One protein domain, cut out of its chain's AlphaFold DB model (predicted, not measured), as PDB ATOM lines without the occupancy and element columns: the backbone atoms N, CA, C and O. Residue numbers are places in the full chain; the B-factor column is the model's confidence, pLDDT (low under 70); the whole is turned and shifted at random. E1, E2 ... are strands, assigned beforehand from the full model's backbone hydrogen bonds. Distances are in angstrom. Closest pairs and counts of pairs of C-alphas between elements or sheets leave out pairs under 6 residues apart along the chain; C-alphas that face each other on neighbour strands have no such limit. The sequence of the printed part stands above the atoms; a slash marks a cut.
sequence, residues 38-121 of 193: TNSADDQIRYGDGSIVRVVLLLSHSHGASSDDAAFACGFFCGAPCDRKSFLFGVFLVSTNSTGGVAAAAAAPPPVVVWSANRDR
ATOM      1  N   THR A  38     201.420 199.691 103.686       92.50
ATOM      2  CA  THR A  38     201.478 199.248 102.291       92.50
ATOM      3  C   THR A  38     202.033 197.835 102.223       92.50
ATOM      4  O   THR A  38     203.031 197.518 102.865       92.50
ATOM      5  N   ASN A  39     201.424 196.988 101.397       93.00
ATOM      6  CA  ASN A  39     201.954 195.686 101.023       93.00
ATOM      7  C   ASN A  39     203.193 195.869 100.122       93.00
ATOM      8  O   ASN A  39     203.099 195.711  98.902       93.00
ATOM      9  N   SER A  40     204.329 196.255 100.716       89.62
ATOM     10  CA  SER A  40     205.602 196.515 100.025       89.62
ATOM     11  C   SER A  40     206.554 195.322 100.099       89.62
ATOM     12  O   SER A  40     206.587 194.586 101.083       89.62
ATOM     13  N   ALA A  41     207.365 195.146  99.057       87.19
ATOM     14  CA  ALA A  41     208.400 194.118  99.000       87.19
ATOM     15  C   ALA A  41     209.631 194.423  99.868       87.19
ATOM     16  O   ALA A  41     210.442 193.513 100.062       87.19
ATOM     17  N   ASP A  42     209.763 195.652 100.364       81.94
ATOM     18  CA  ASP A  42     210.937 196.103 101.117       81.94
ATOM     19  C   ASP A  42     211.035 195.424 102.495       81.94
ATOM     20  O   ASP A  42     212.118 194.999 102.888       81.94
ATOM     21  N   ASP A  43     209.895 195.182 103.154       72.44
ATOM     22  CA  ASP A  43     209.811 194.600 104.506       72.44
ATOM     23  C   ASP A  43     209.399 193.115 104.497       72.44
ATOM     24  O   ASP A  43     208.661 192.631 105.363       72.44
ATOM     25  N   GLN A  44     209.814 192.370 103.467       88.88
ATOM     26  CA  GLN A  44     209.379 190.986 103.280       88.88
ATOM     27  C   GLN A  44     210.322 189.957 103.917       88.88
ATOM     28  O   GLN A  44     211.538 189.967 103.727       88.88
ATOM     29  N   ILE A  45     209.714 188.978 104.567       88.62
ATOM     30  CA  ILE A  45     210.348 187.791 105.120       88.62
ATOM     31  C   ILE A  45     210.104 186.627 104.166       88.62
ATOM     32  O   ILE A  45     208.972 186.391 103.742       88.62
ATOM     33  N   ARG A  46     211.170 185.903 103.818       90.31
ATOM     34  CA  ARG A  46     211.127 184.737 102.925       90.31
ATOM     35  C   ARG A  46     211.411 183.468 103.713       90.31
ATOM     36  O   ARG A  46     212.399 183.418 104.442       90.31
ATOM     37  N   TYR A  47     210.591 182.451 103.496       90.06
ATOM     38  CA  TYR A  47     210.759 181.132 104.099       90.06
ATOM     39  C   TYR A  47     211.354 180.137 103.102       90.06
ATOM     40  O   TYR A  47     211.321 180.353 101.887       90.06
ATOM     41  N   GLY A  48     211.918 179.043 103.623       88.81
ATOM     42  CA  GLY A  48     212.547 177.994 102.812       88.81
ATOM     43  C   GLY A  48     211.586 177.296 101.845       88.81
ATOM     44  O   GLY A  48     212.016 176.824 100.797       88.81
ATOM     45  N   ASP A  49     210.285 177.289 102.152       89.38
ATOM     46  CA  ASP A  49     209.228 176.751 101.287       89.38
ATOM     47  C   ASP A  49     208.865 177.681 100.111       89.38
ATOM     48  O   ASP A  49     208.133 177.289  99.205       89.38
ATOM     49  N   GLY A  50     209.386 178.911 100.092       91.25
ATOM     50  CA  GLY A  50     209.072 179.923  99.085       91.25
ATOM     51  C   GLY A  50     207.843 180.778  99.407       91.25
ATOM     52  O   GLY A  50     207.441 181.581  98.557       91.25
ATOM     53  N   SER A  51     207.254 180.644 100.600       92.44
ATOM     54  CA  SER A  51     206.240 181.572 101.102       92.44
ATOM     55  C   SER A  51     206.863 182.911 101.515       92.44
ATOM     56  O   SER A  51     208.070 183.026 101.777       92.44
ATOM     57  N   ILE A  52     206.035 183.958 101.520       92.81
ATOM     58  CA  ILE A  52     206.444 185.317 101.885       92.81
ATOM     59  C   ILE A  52     205.482 185.887 102.920       92.81
ATOM     60  O   ILE A  52     204.265 185.805 102.752       92.81
ATOM     61  N   VAL A  53     206.035 186.534 103.942       91.56
ATOM     62  CA  VAL A  53     205.294 187.307 104.945       91.56
ATOM     63  C   VAL A  53     205.776 188.748 104.957       91.56
ATOM     64  O   VAL A  53     206.967 189.010 104.838       91.56
ATOM     65  N   ARG A  54     204.857 189.693 105.139       91.62
ATOM     66  CA  ARG A  54     205.142 191.103 105.424       91.62
ATOM     67  C   ARG A  54     204.381 191.478 106.677       91.62
ATOM     68  O   ARG A  54     203.151 191.453 106.676       91.62
ATOM     69  N   VAL A  55     205.111 191.741 107.752       84.94
ATOM     70  CA  VAL A  55     204.533 191.939 109.082       84.94
ATOM     71  C   VAL A  55     204.084 193.388 109.235       84.94
ATOM     72  O   VAL A  55     204.847 194.308 108.972       84.94
ATOM     73  N   VAL A  56     202.843 193.578 109.673       83.00
ATOM     74  CA  VAL A  56     202.295 194.874 110.095       83.00
ATOM     75  C   VAL A  56     202.390 195.011 111.614       83.00
ATOM     76  O   VAL A  56     202.794 196.057 112.114       83.00
ATOM     77  N   LEU A  57     202.054 193.949 112.351       76.88
ATOM     78  CA  LEU A  57     202.185 193.891 113.805       76.88
ATOM     79  C   LEU A  57     202.682 192.511 114.226       76.88
ATOM     80  O   LEU A  57     202.169 191.494 113.757       76.88
ATOM     81  N   LEU A  58     203.646 192.485 115.141       69.50
ATOM     82  CA  LEU A  58     204.102 191.275 115.812       69.50
ATOM     83  C   LEU A  58     203.608 191.298 117.261       69.50
ATOM     84  O   LEU A  58     203.825 192.272 117.980       69.50
ATOM     85  N   LEU A  59     202.934 190.231 117.673       66.12
ATOM     86  CA  LEU A  59     202.421 190.022 119.020       66.12
ATOM     87  C   LEU A  59     203.236 188.897 119.663       66.12
ATOM     88  O   LEU A  59     202.880 187.721 119.578       66.12
ATOM     89  N   SER A  60     204.364 189.268 120.264       58.31
ATOM     90  CA  SER A  60     205.258 188.326 120.943       58.31
ATOM     91  C   SER A  60     204.838 188.134 122.401       58.31
ATOM     92  O   SER A  60     204.633 189.111 123.124       58.31
ATOM     93  N   HIS A  61     204.753 186.881 122.851       50.94
ATOM     94  CA  HIS A  61     204.603 186.559 124.267       50.94
ATOM     95  C   HIS A  61     205.974 186.685 124.947       50.94
ATOM     96  O   HIS A  61     206.890 185.913 124.673       50.94
ATOM     97  N   SER A  62     206.159 187.685 125.812       47.62
ATOM     98  CA  SER A  62     207.409 187.845 126.556       47.62
ATOM     99  C   SER A  62     207.393 186.996 127.827       47.62
ATOM    100  O   SER A  62     207.134 187.509 128.920       47.62
ATOM    101  N   HIS A  63     207.715 185.708 127.705       39.66
ATOM    102  CA  HIS A  63     208.147 184.925 128.861       39.66
ATOM    103  C   HIS A  63     209.338 184.029 128.517       39.66
ATOM    104  O   HIS A  63     209.180 182.887 128.117       39.66
ATOM    105  N   GLY A  64     210.543 184.586 128.698       44.31
ATOM    106  CA  GLY A  64     211.804 183.849 128.616       44.31
ATOM    107  C   GLY A  64     212.186 183.459 127.194       44.31
ATOM    108  O   GLY A  64     212.122 182.287 126.867       44.31
ATOM    109  N   ALA A  65     212.617 184.449 126.400       45.62
ATOM    110  CA  ALA A  65     213.035 184.310 125.005       45.62
ATOM    111  C   ALA A  65     213.909 183.070 124.774       45.62
ATOM    112  O   ALA A  65     215.127 183.094 124.996       45.62
ATOM    113  N   SER A  66     213.274 182.005 124.302       47.09
ATOM    114  CA  SER A  66     213.952 180.885 123.686       47.09
ATOM    115  C   SER A  66     213.858 181.088 122.173       47.09
ATOM    116  O   SER A  66     212.832 181.506 121.636       47.09
ATOM    117  N   SER A  67     214.973 180.914 121.461       50.31
ATOM    118  CA  SER A  67     214.938 180.857 120.001       50.31
ATOM    119  C   SER A  67     214.095 179.640 119.633       50.31
ATOM    120  O   SER A  67     214.568 178.542 119.903       50.31
ATOM    121  N   ASP A  68     212.882 179.875 119.120       57.72
ATOM    122  CA  ASP A  68     211.845 178.923 118.659       57.72
ATOM    123  C   ASP A  68     210.442 179.210 119.233       57.72
ATOM    124  O   ASP A  68     209.479 178.540 118.854       57.72
ATOM    125  N   ASP A  69     210.276 180.247 120.062       66.31
ATOM    126  CA  ASP A  69     208.953 180.614 120.573       66.31
ATOM    127  C   ASP A  69     208.022 181.061 119.432       66.31
ATOM    128  O   ASP A  69     208.351 181.941 118.619       66.31
ATOM    129  N   ALA A  70     206.839 180.440 119.375       71.25
ATOM    130  CA  ALA A  70     205.791 180.794 118.433       71.25
ATOM    131  C   ALA A  70     205.128 182.111 118.856       71.25
ATOM    132  O   ALA A  70     204.715 182.284 120.002       71.25
ATOM    133  N   ALA A  71     204.991 183.030 117.910       73.56
ATOM    134  CA  ALA A  71     204.312 184.300 118.087       73.56
ATOM    135  C   ALA A  71     203.222 184.468 117.036       73.56
ATOM    136  O   ALA A  71     203.297 183.936 115.924       73.56
ATOM    137  N   PHE A  72     202.218 185.266 117.376       73.62
ATOM    138  CA  PHE A  72     201.241 185.703 116.398       73.62
ATOM    139  C   PHE A  72     201.740 186.960 115.703       73.62
ATOM    140  O   PHE A  72     202.198 187.907 116.335       73.62
ATOM    141  N   ALA A  73     201.596 186.997 114.390       78.44
ATOM    142  CA  ALA A  73     201.824 188.183 113.593       78.44
ATOM    143  C   ALA A  73     200.588 188.466 112.743       78.44
ATOM    144  O   ALA A  73     199.864 187.551 112.343       78.44
ATOM    145  N   CYS A  74     200.336 189.741 112.470       81.12
ATOM    146  CA  CYS A  74     199.373 190.154 111.464       81.12
ATOM    147  C   CYS A  74     200.084 190.891 110.332       81.12
ATOM    148  O   CYS A  74     201.101 191.559 110.537       81.12
ATOM    149  N   GLY A  75     199.560 190.753 109.120       88.31
ATOM    150  CA  GLY A  75     200.168 191.343 107.939       88.31
ATOM    151  C   GLY A  75     199.754 190.641 106.657       88.31
ATOM    152  O   GLY A  75     198.684 190.035 106.595       88.31
ATOM    153  N   PHE A  76     200.600 190.723 105.634       93.75
ATOM    154  CA  PHE A  76     200.354 190.110 104.333       93.75
ATOM    155  C   PHE A  76     201.117 188.796 104.194       93.75
ATOM    156  O   PHE A  76     202.330 188.754 104.373       93.75
ATOM    157  N   PHE A  77     200.409 187.739 103.820       93.94
ATOM    158  CA  PHE A  77     200.950 186.409 103.571       93.94
ATOM    159  C   PHE A  77     200.735 186.004 102.113       93.94
ATOM    160  O   PHE A  77     199.641 186.166 101.573       93.94
ATOM    161  N   CYS A  78     201.762 185.433 101.496       95.88
ATOM    162  CA  CYS A  78     201.714 184.828 100.172       95.88
ATOM    163  C   CYS A  78     202.161 183.372 100.278       95.88
ATOM    164  O   CYS A  78     203.286 183.092 100.701       95.88
ATOM    165  N   GLY A  79     201.265 182.459  99.903       92.50
ATOM    166  CA  GLY A  79     201.498 181.019  99.995       92.50
ATOM    167  C   GLY A  79     202.626 180.537  99.088       92.50
ATOM    168  O   GLY A  79     202.927 181.153  98.068       92.50
ATOM    169  N   ALA A  80     203.249 179.426  99.473       90.75
ATOM    170  CA  ALA A  80     204.300 178.781  98.703       90.75
ATOM    171  C   ALA A  80     203.753 178.041  97.459       90.75
ATOM    172  O   ALA A  80     202.741 177.345  97.568       90.75
ATOM    173  N   PRO A  81     204.442 178.106  96.304       91.88
ATOM    174  CA  PRO A  81     205.485 179.073  95.964       91.88
ATOM    175  C   PRO A  81     204.873 180.453  95.678       91.88
ATOM    176  O   PRO A  81     203.944 180.577  94.879       91.88
ATOM    177  N   CYS A  82     205.417 181.508  96.289       93.00
ATOM    178  CA  CYS A  82     204.840 182.840  96.144       93.00
ATOM    179  C   CYS A  82     205.145 183.463  94.772       93.00
ATOM    180  O   CYS A  82     206.294 183.789  94.459       93.00
ATOM    181  N   ASP A  83     204.099 183.734  93.988       92.00
ATOM    182  CA  ASP A  83     204.175 184.418  92.686       92.00
ATOM    183  C   ASP A  83     204.107 185.957  92.783       92.00
ATOM    184  O   ASP A  83     204.135 186.652  91.763       92.00
ATOM    185  N   ARG A  84     204.017 186.488  94.011       89.88
ATOM    186  CA  ARG A  84     203.815 187.907  94.366       89.88
ATOM    187  C   ARG A  84     202.534 188.539  93.804       89.88
ATOM    188  O   ARG A  84     202.390 189.761  93.803       89.88
ATOM    189  N   LYS A  85     201.576 187.738  93.339       90.75
ATOM    190  CA  LYS A  85     200.298 188.226  92.799       90.75
ATOM    191  C   LYS A  85     199.114 187.944  93.715       90.75
ATOM    192  O   LYS A  85     198.041 188.484  93.453       90.75
ATOM    193  N   SER A  86     199.305 187.128  94.750       94.69
ATOM    194  CA  SER A  86     198.228 186.678  95.632       94.69
ATOM    195  C   SER A  86     198.643 186.765  97.099       94.69
ATOM    196  O   SER A  86     199.203 185.826  97.659       94.69
ATOM    197  N   PHE A  87     198.350 187.904  97.720       96.38
ATOM    198  CA  PHE A  87     198.533 188.138  99.146       96.38
ATOM    199  C   PHE A  87     197.196 188.130  99.888       96.38
ATOM    200  O   PHE A  87     196.212 188.758  99.478       96.38
ATOM    201  N   LEU A  88     197.190 187.455 101.029       94.44
ATOM    202  CA  LEU A  88     196.133 187.510 102.023       94.44
ATOM    203  C   LEU A  88     196.569 188.436 103.152       94.44
ATOM    204  O   LEU A  88     197.656 188.266 103.694       94.44
ATOM    205  N   PHE A  89     195.722 189.385 103.529       89.56
ATOM    206  CA  PHE A  89     195.852 190.059 104.809       89.56
ATOM    207  C   PHE A  89     195.257 189.161 105.893       89.56
ATOM    208  O   PHE A  89     194.126 188.685 105.755       89.56
ATOM    209  N   GLY A  90     196.006 188.895 106.955       82.62
ATOM    210  CA  GLY A  90     195.578 187.926 107.951       82.62
ATOM    211  C   GLY A  90     196.444 187.874 109.192       82.62
ATOM    212  O   GLY A  90     197.360 188.675 109.372       82.62
ATOM    213  N   VAL A  91     196.114 186.906 110.041       77.62
ATOM    214  CA  VAL A  91     196.887 186.539 111.226       77.62
ATOM    215  C   VAL A  91     197.536 185.193 110.957       77.62
ATOM    216  O   VAL A  91     196.896 184.272 110.433       77.62
ATOM    217  N   PHE A  92     198.805 185.080 111.315       78.94
ATOM    218  CA  PHE A  92     199.602 183.882 111.129       78.94
ATOM    219  C   PHE A  92     200.526 183.654 112.324       78.94
ATOM    220  O   PHE A  92     200.929 184.594 113.008       78.94
ATOM    221  N   LEU A  93     200.834 182.387 112.577       78.69
ATOM    222  CA  LEU A  93     201.846 181.968 113.538       78.69
ATOM    223  C   LEU A  93     203.215 181.996 112.868       78.69
ATOM    224  O   LEU A  93     203.362 181.504 111.748       78.69
ATOM    225  N   VAL A  94     204.202 182.554 113.560       81.44
ATOM    226  CA  VAL A  94     205.603 182.616 113.130       81.44
ATOM    227  C   VAL A  94     206.518 182.247 114.282       81.44
ATOM    228  O   VAL A  94     206.194 182.492 115.438       81.44
ATOM    229  N   SER A  95     207.691 181.710 113.970       79.19
ATOM    230  CA  SER A  95     208.759 181.571 114.958       79.19
ATOM    231  C   SER A  95     209.444 182.915 115.190       79.19
ATOM    232  O   SER A  95     209.612 183.707 114.256       79.19
ATOM    233  N   THR A  96     209.871 183.163 116.422       76.31
ATOM    234  CA  THR A  96     210.695 184.321 116.781       76.31
ATOM    235  C   THR A  96     212.128 183.909 117.099       76.31
ATOM    236  O   THR A  96     212.422 182.759 117.417       76.31
ATOM    237  N   ASN A  97     213.053 184.851 116.942       74.31
ATOM    238  CA  ASN A  97     214.451 184.678 117.316       74.31
ATOM    239  C   ASN A  97     214.706 185.219 118.735       74.31
ATOM    240  O   ASN A  97     213.861 185.883 119.331       74.31
ATOM    241  N   SER A  98     215.918 185.018 119.255       70.56
ATOM    242  CA  SER A  98     216.323 185.486 120.590       70.56
ATOM    243  C   SER A  98     216.274 187.011 120.783       70.56
ATOM    244  O   SER A  98     216.430 187.489 121.903       70.56
ATOM    245  N   THR A  99     216.088 187.787 119.710       71.94
ATOM    246  CA  THR A  99     215.909 189.249 119.757       71.94
ATOM    247  C   THR A  99     214.436 189.671 119.722       71.94
ATOM    248  O   THR A  99     214.144 190.862 119.727       71.94
ATOM    249  N   GLY A 100     213.502 188.712 119.694       67.44
ATOM    250  CA  GLY A 100     212.058 188.956 119.653       67.44
ATOM    251  C   GLY A 100     211.512 189.316 118.268       67.44
ATOM    252  O   GLY A 100     210.325 189.610 118.150       67.44
ATOM    253  N   GLY A 101     212.350 189.291 117.225       73.12
ATOM    254  CA  GLY A 101     211.933 189.474 115.833       73.12
ATOM    255  C   GLY A 101     211.519 188.156 115.181       73.12
ATOM    256  O   GLY A 101     211.869 187.080 115.664       73.12
ATOM    257  N   VAL A 102     210.809 188.227 114.054       78.06
ATOM    258  CA  VAL A 102     210.419 187.031 113.293       78.06
ATOM    259  C   VAL A 102     211.662 186.316 112.757       78.06
ATOM    260  O   VAL A 102     212.511 186.916 112.093       78.06
ATOM    261  N   ALA A 103     211.774 185.023 113.045       77.56
ATOM    262  CA  ALA A 103     212.852 184.177 112.566       77.56
ATOM    263  C   ALA A 103     212.644 183.864 111.076       77.56
ATOM    264  O   ALA A 103     211.766 183.096 110.691       77.56
ATOM    265  N   ALA A 104     213.473 184.479 110.235       68.19
ATOM    266  CA  ALA A 104     213.510 184.265 108.796       68.19
ATOM    267  C   ALA A 104     214.721 183.392 108.439       68.19
ATOM    268  O   ALA A 104     215.837 183.898 108.318       68.19
ATOM    269  N   ALA A 105     214.534 182.079 108.293       62.94
ATOM    270  CA  ALA A 105     215.601 181.174 107.865       62.94
ATOM    271  C   ALA A 105     215.047 180.012 107.034       62.94
ATOM    272  O   ALA A 105     213.909 179.594 107.221       62.94
ATOM    273  N   ALA A 106     215.880 179.435 106.160       62.41
ATOM    274  CA  ALA A 106     215.529 178.237 105.389       62.41
ATOM    275  C   ALA A 106     215.139 177.035 106.275       62.41
ATOM    276  O   ALA A 106     214.440 176.142 105.809       62.41
ATOM    277  N   ALA A 107     215.587 177.023 107.535       66.06
ATOM    278  CA  ALA A 107     215.279 175.992 108.522       66.06
ATOM    279  C   ALA A 107     214.097 176.342 109.448       66.06
ATOM    280  O   ALA A 107     213.671 175.485 110.215       66.06
ATOM    281  N   ALA A 108     213.576 177.576 109.408       75.31
ATOM    282  CA  ALA A 108     212.435 177.959 110.234       75.31
ATOM    283  C   ALA A 108     211.143 177.337 109.672       75.31
ATOM    284  O   ALA A 108     210.971 177.316 108.445       75.31
ATOM    285  N   PRO A 109     210.218 176.866 110.530       81.19
ATOM    286  CA  PRO A 109     208.901 176.429 110.088       81.19
ATOM    287  C   PRO A 109     208.199 177.534 109.281       81.19
ATOM    288  O   PRO A 109     208.253 178.704 109.675       81.19
ATOM    289  N   PRO A 110     207.536 177.195 108.161       84.75
ATOM    290  CA  PRO A 110     206.717 178.155 107.439       84.75
ATOM    291  C   PRO A 110     205.595 178.738 108.310       84.75
ATOM    292  O   PRO A 110     205.128 178.075 109.241       84.75
ATOM    293  N   PRO A 111     205.106 179.950 107.992       83.88
ATOM    294  CA  PRO A 111     203.994 180.555 108.706       83.88
ATOM    295  C   PRO A 111     202.725 179.718 108.590       83.88
ATOM    296  O   PRO A 111     202.351 179.287 107.496       83.88
ATOM    297  N   VAL A 112     201.996 179.579 109.694       81.81
ATOM    298  CA  VAL A 112     200.671 178.947 109.691       81.81
ATOM    299  C   VAL A 112     199.607 180.035 109.696       81.81
ATOM    300  O   VAL A 112     199.473 180.776 110.667       81.81
ATOM    301  N   VAL A 113     198.832 180.142 108.615       79.88
ATOM    302  CA  VAL A 113     197.723 181.103 108.528       79.88
ATOM    303  C   VAL A 113     196.558 180.618 109.385       79.88
ATOM    304  O   VAL A 113     195.932 179.610 109.069       79.88
ATOM    305  N   VAL A 114     196.229 181.366 110.438       75.81
ATOM    306  CA  VAL A 114     195.098 181.048 111.327       75.81
ATOM    307  C   VAL A 114     193.816 181.750 110.884       75.81
ATOM    308  O   VAL A 114     192.714 181.230 111.058       75.81
ATOM    309  N   TRP A 115     193.939 182.927 110.266       79.56
ATOM    310  CA  TRP A 115     192.811 183.694 109.745       79.56
ATOM    311  C   TRP A 115     193.247 184.629 108.615       79.56
ATOM    312  O   TRP A 115     194.390 185.077 108.574       79.56
ATOM    313  N   SER A 116     192.323 184.963 107.716       82.44
ATOM    314  CA  SER A 116     192.556 185.945 106.655       82.44
ATOM    315  C   SER A 116     191.271 186.661 106.252       82.44
ATOM    316  O   SER A 116     190.200 186.057 106.201       82.44
ATOM    317  N   ALA A 117     191.408 187.950 105.952       79.25
ATOM    318  CA  ALA A 117     190.329 188.886 105.657       79.25
ATOM    319  C   ALA A 117     189.756 188.724 104.243       79.25
ATOM    320  O   ALA A 117     188.563 188.893 104.011       79.25
ATOM    321  N   ASN A 118     190.625 188.423 103.282       88.81
ATOM    322  CA  ASN A 118     190.352 188.550 101.853       88.81
ATOM    323  C   ASN A 118     190.633 187.246 101.089       88.81
ATOM    324  O   ASN A 118     191.182 187.284  99.991       88.81
ATOM    325  N   ARG A 119     190.254 186.090 101.661       84.50
ATOM    326  CA  ARG A 119     190.439 184.761 101.033       84.50
ATOM    327  C   ARG A 119     189.879 184.688  99.616       84.50
ATOM    328  O   ARG A 119     190.543 184.163  98.731       84.50
ATOM    329  N   ASP A 120     188.705 185.277  99.408       86.06
ATOM    330  CA  ASP A 120     188.011 185.254  98.116       86.06
ATOM    331  C   ASP A 120     188.541 186.313  97.138       86.06
ATOM    332  O   ASP A 120     188.277 186.252  95.937       86.06
ATOM    333  N   ARG A 121     189.282 187.312  97.641       91.19
ATOM    334  CA  ARG A 121     189.834 188.423  96.850       91.19
ATOM    335  C   ARG A 121     191.278 188.752  97.266       91.19
ATOM    336  O   ARG A 121     191.511 189.792  97.895       91.19
TER     337      ARG A 121
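Overview. This is residues 38 to 121 of the 193 residues of the protein "Bulb-type lectin domain-containing protein" of Oryza glumipatula (UniProt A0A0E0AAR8). Little regular structure: one strongly twisted five-strand sheet, its inner strands E2, E3 and E4 sharply bent, amid much loop. The printed part has 84 residues, no named helix and strands E1 to E5, a meander, each strand the antiparallel neighbour of the one before, in that order across the sheet. It is all strand, with under half of the residues in named elements, and compact, radius of gyration of the C-alphas 12.2 A, spans 39 by 24 by 21 A.

Along the chain. Find C-alpha 44 at (209.379, 190.986, 103.280), where E1, residues 44 to 46, begins. Read on through E2, 52 to 59, 18.2 A; E3, 70 to 78, 19.1 A; E4, 88 to 95, 19.0 A. E5, 112 to 116, ends at C-alpha 116 (192.556, 185.945, 106.655).

Arrangement. Successive strands form hairpins, with pairs within hydrogen-bond range: N 45 and O 53, 2.8 A; N 54 and O 76, 2.8 A; N 73 and O 92, 2.9 A; N 93 and O 112, 2.8 A. Edge strands E1 and E5 are apart.

Size, cuts and confidence. The printed part has no cut. The link E4 to E5, 16 residues, is long. Residues 58 to 69, 100 and 104 to 107 have pLDDT under 70.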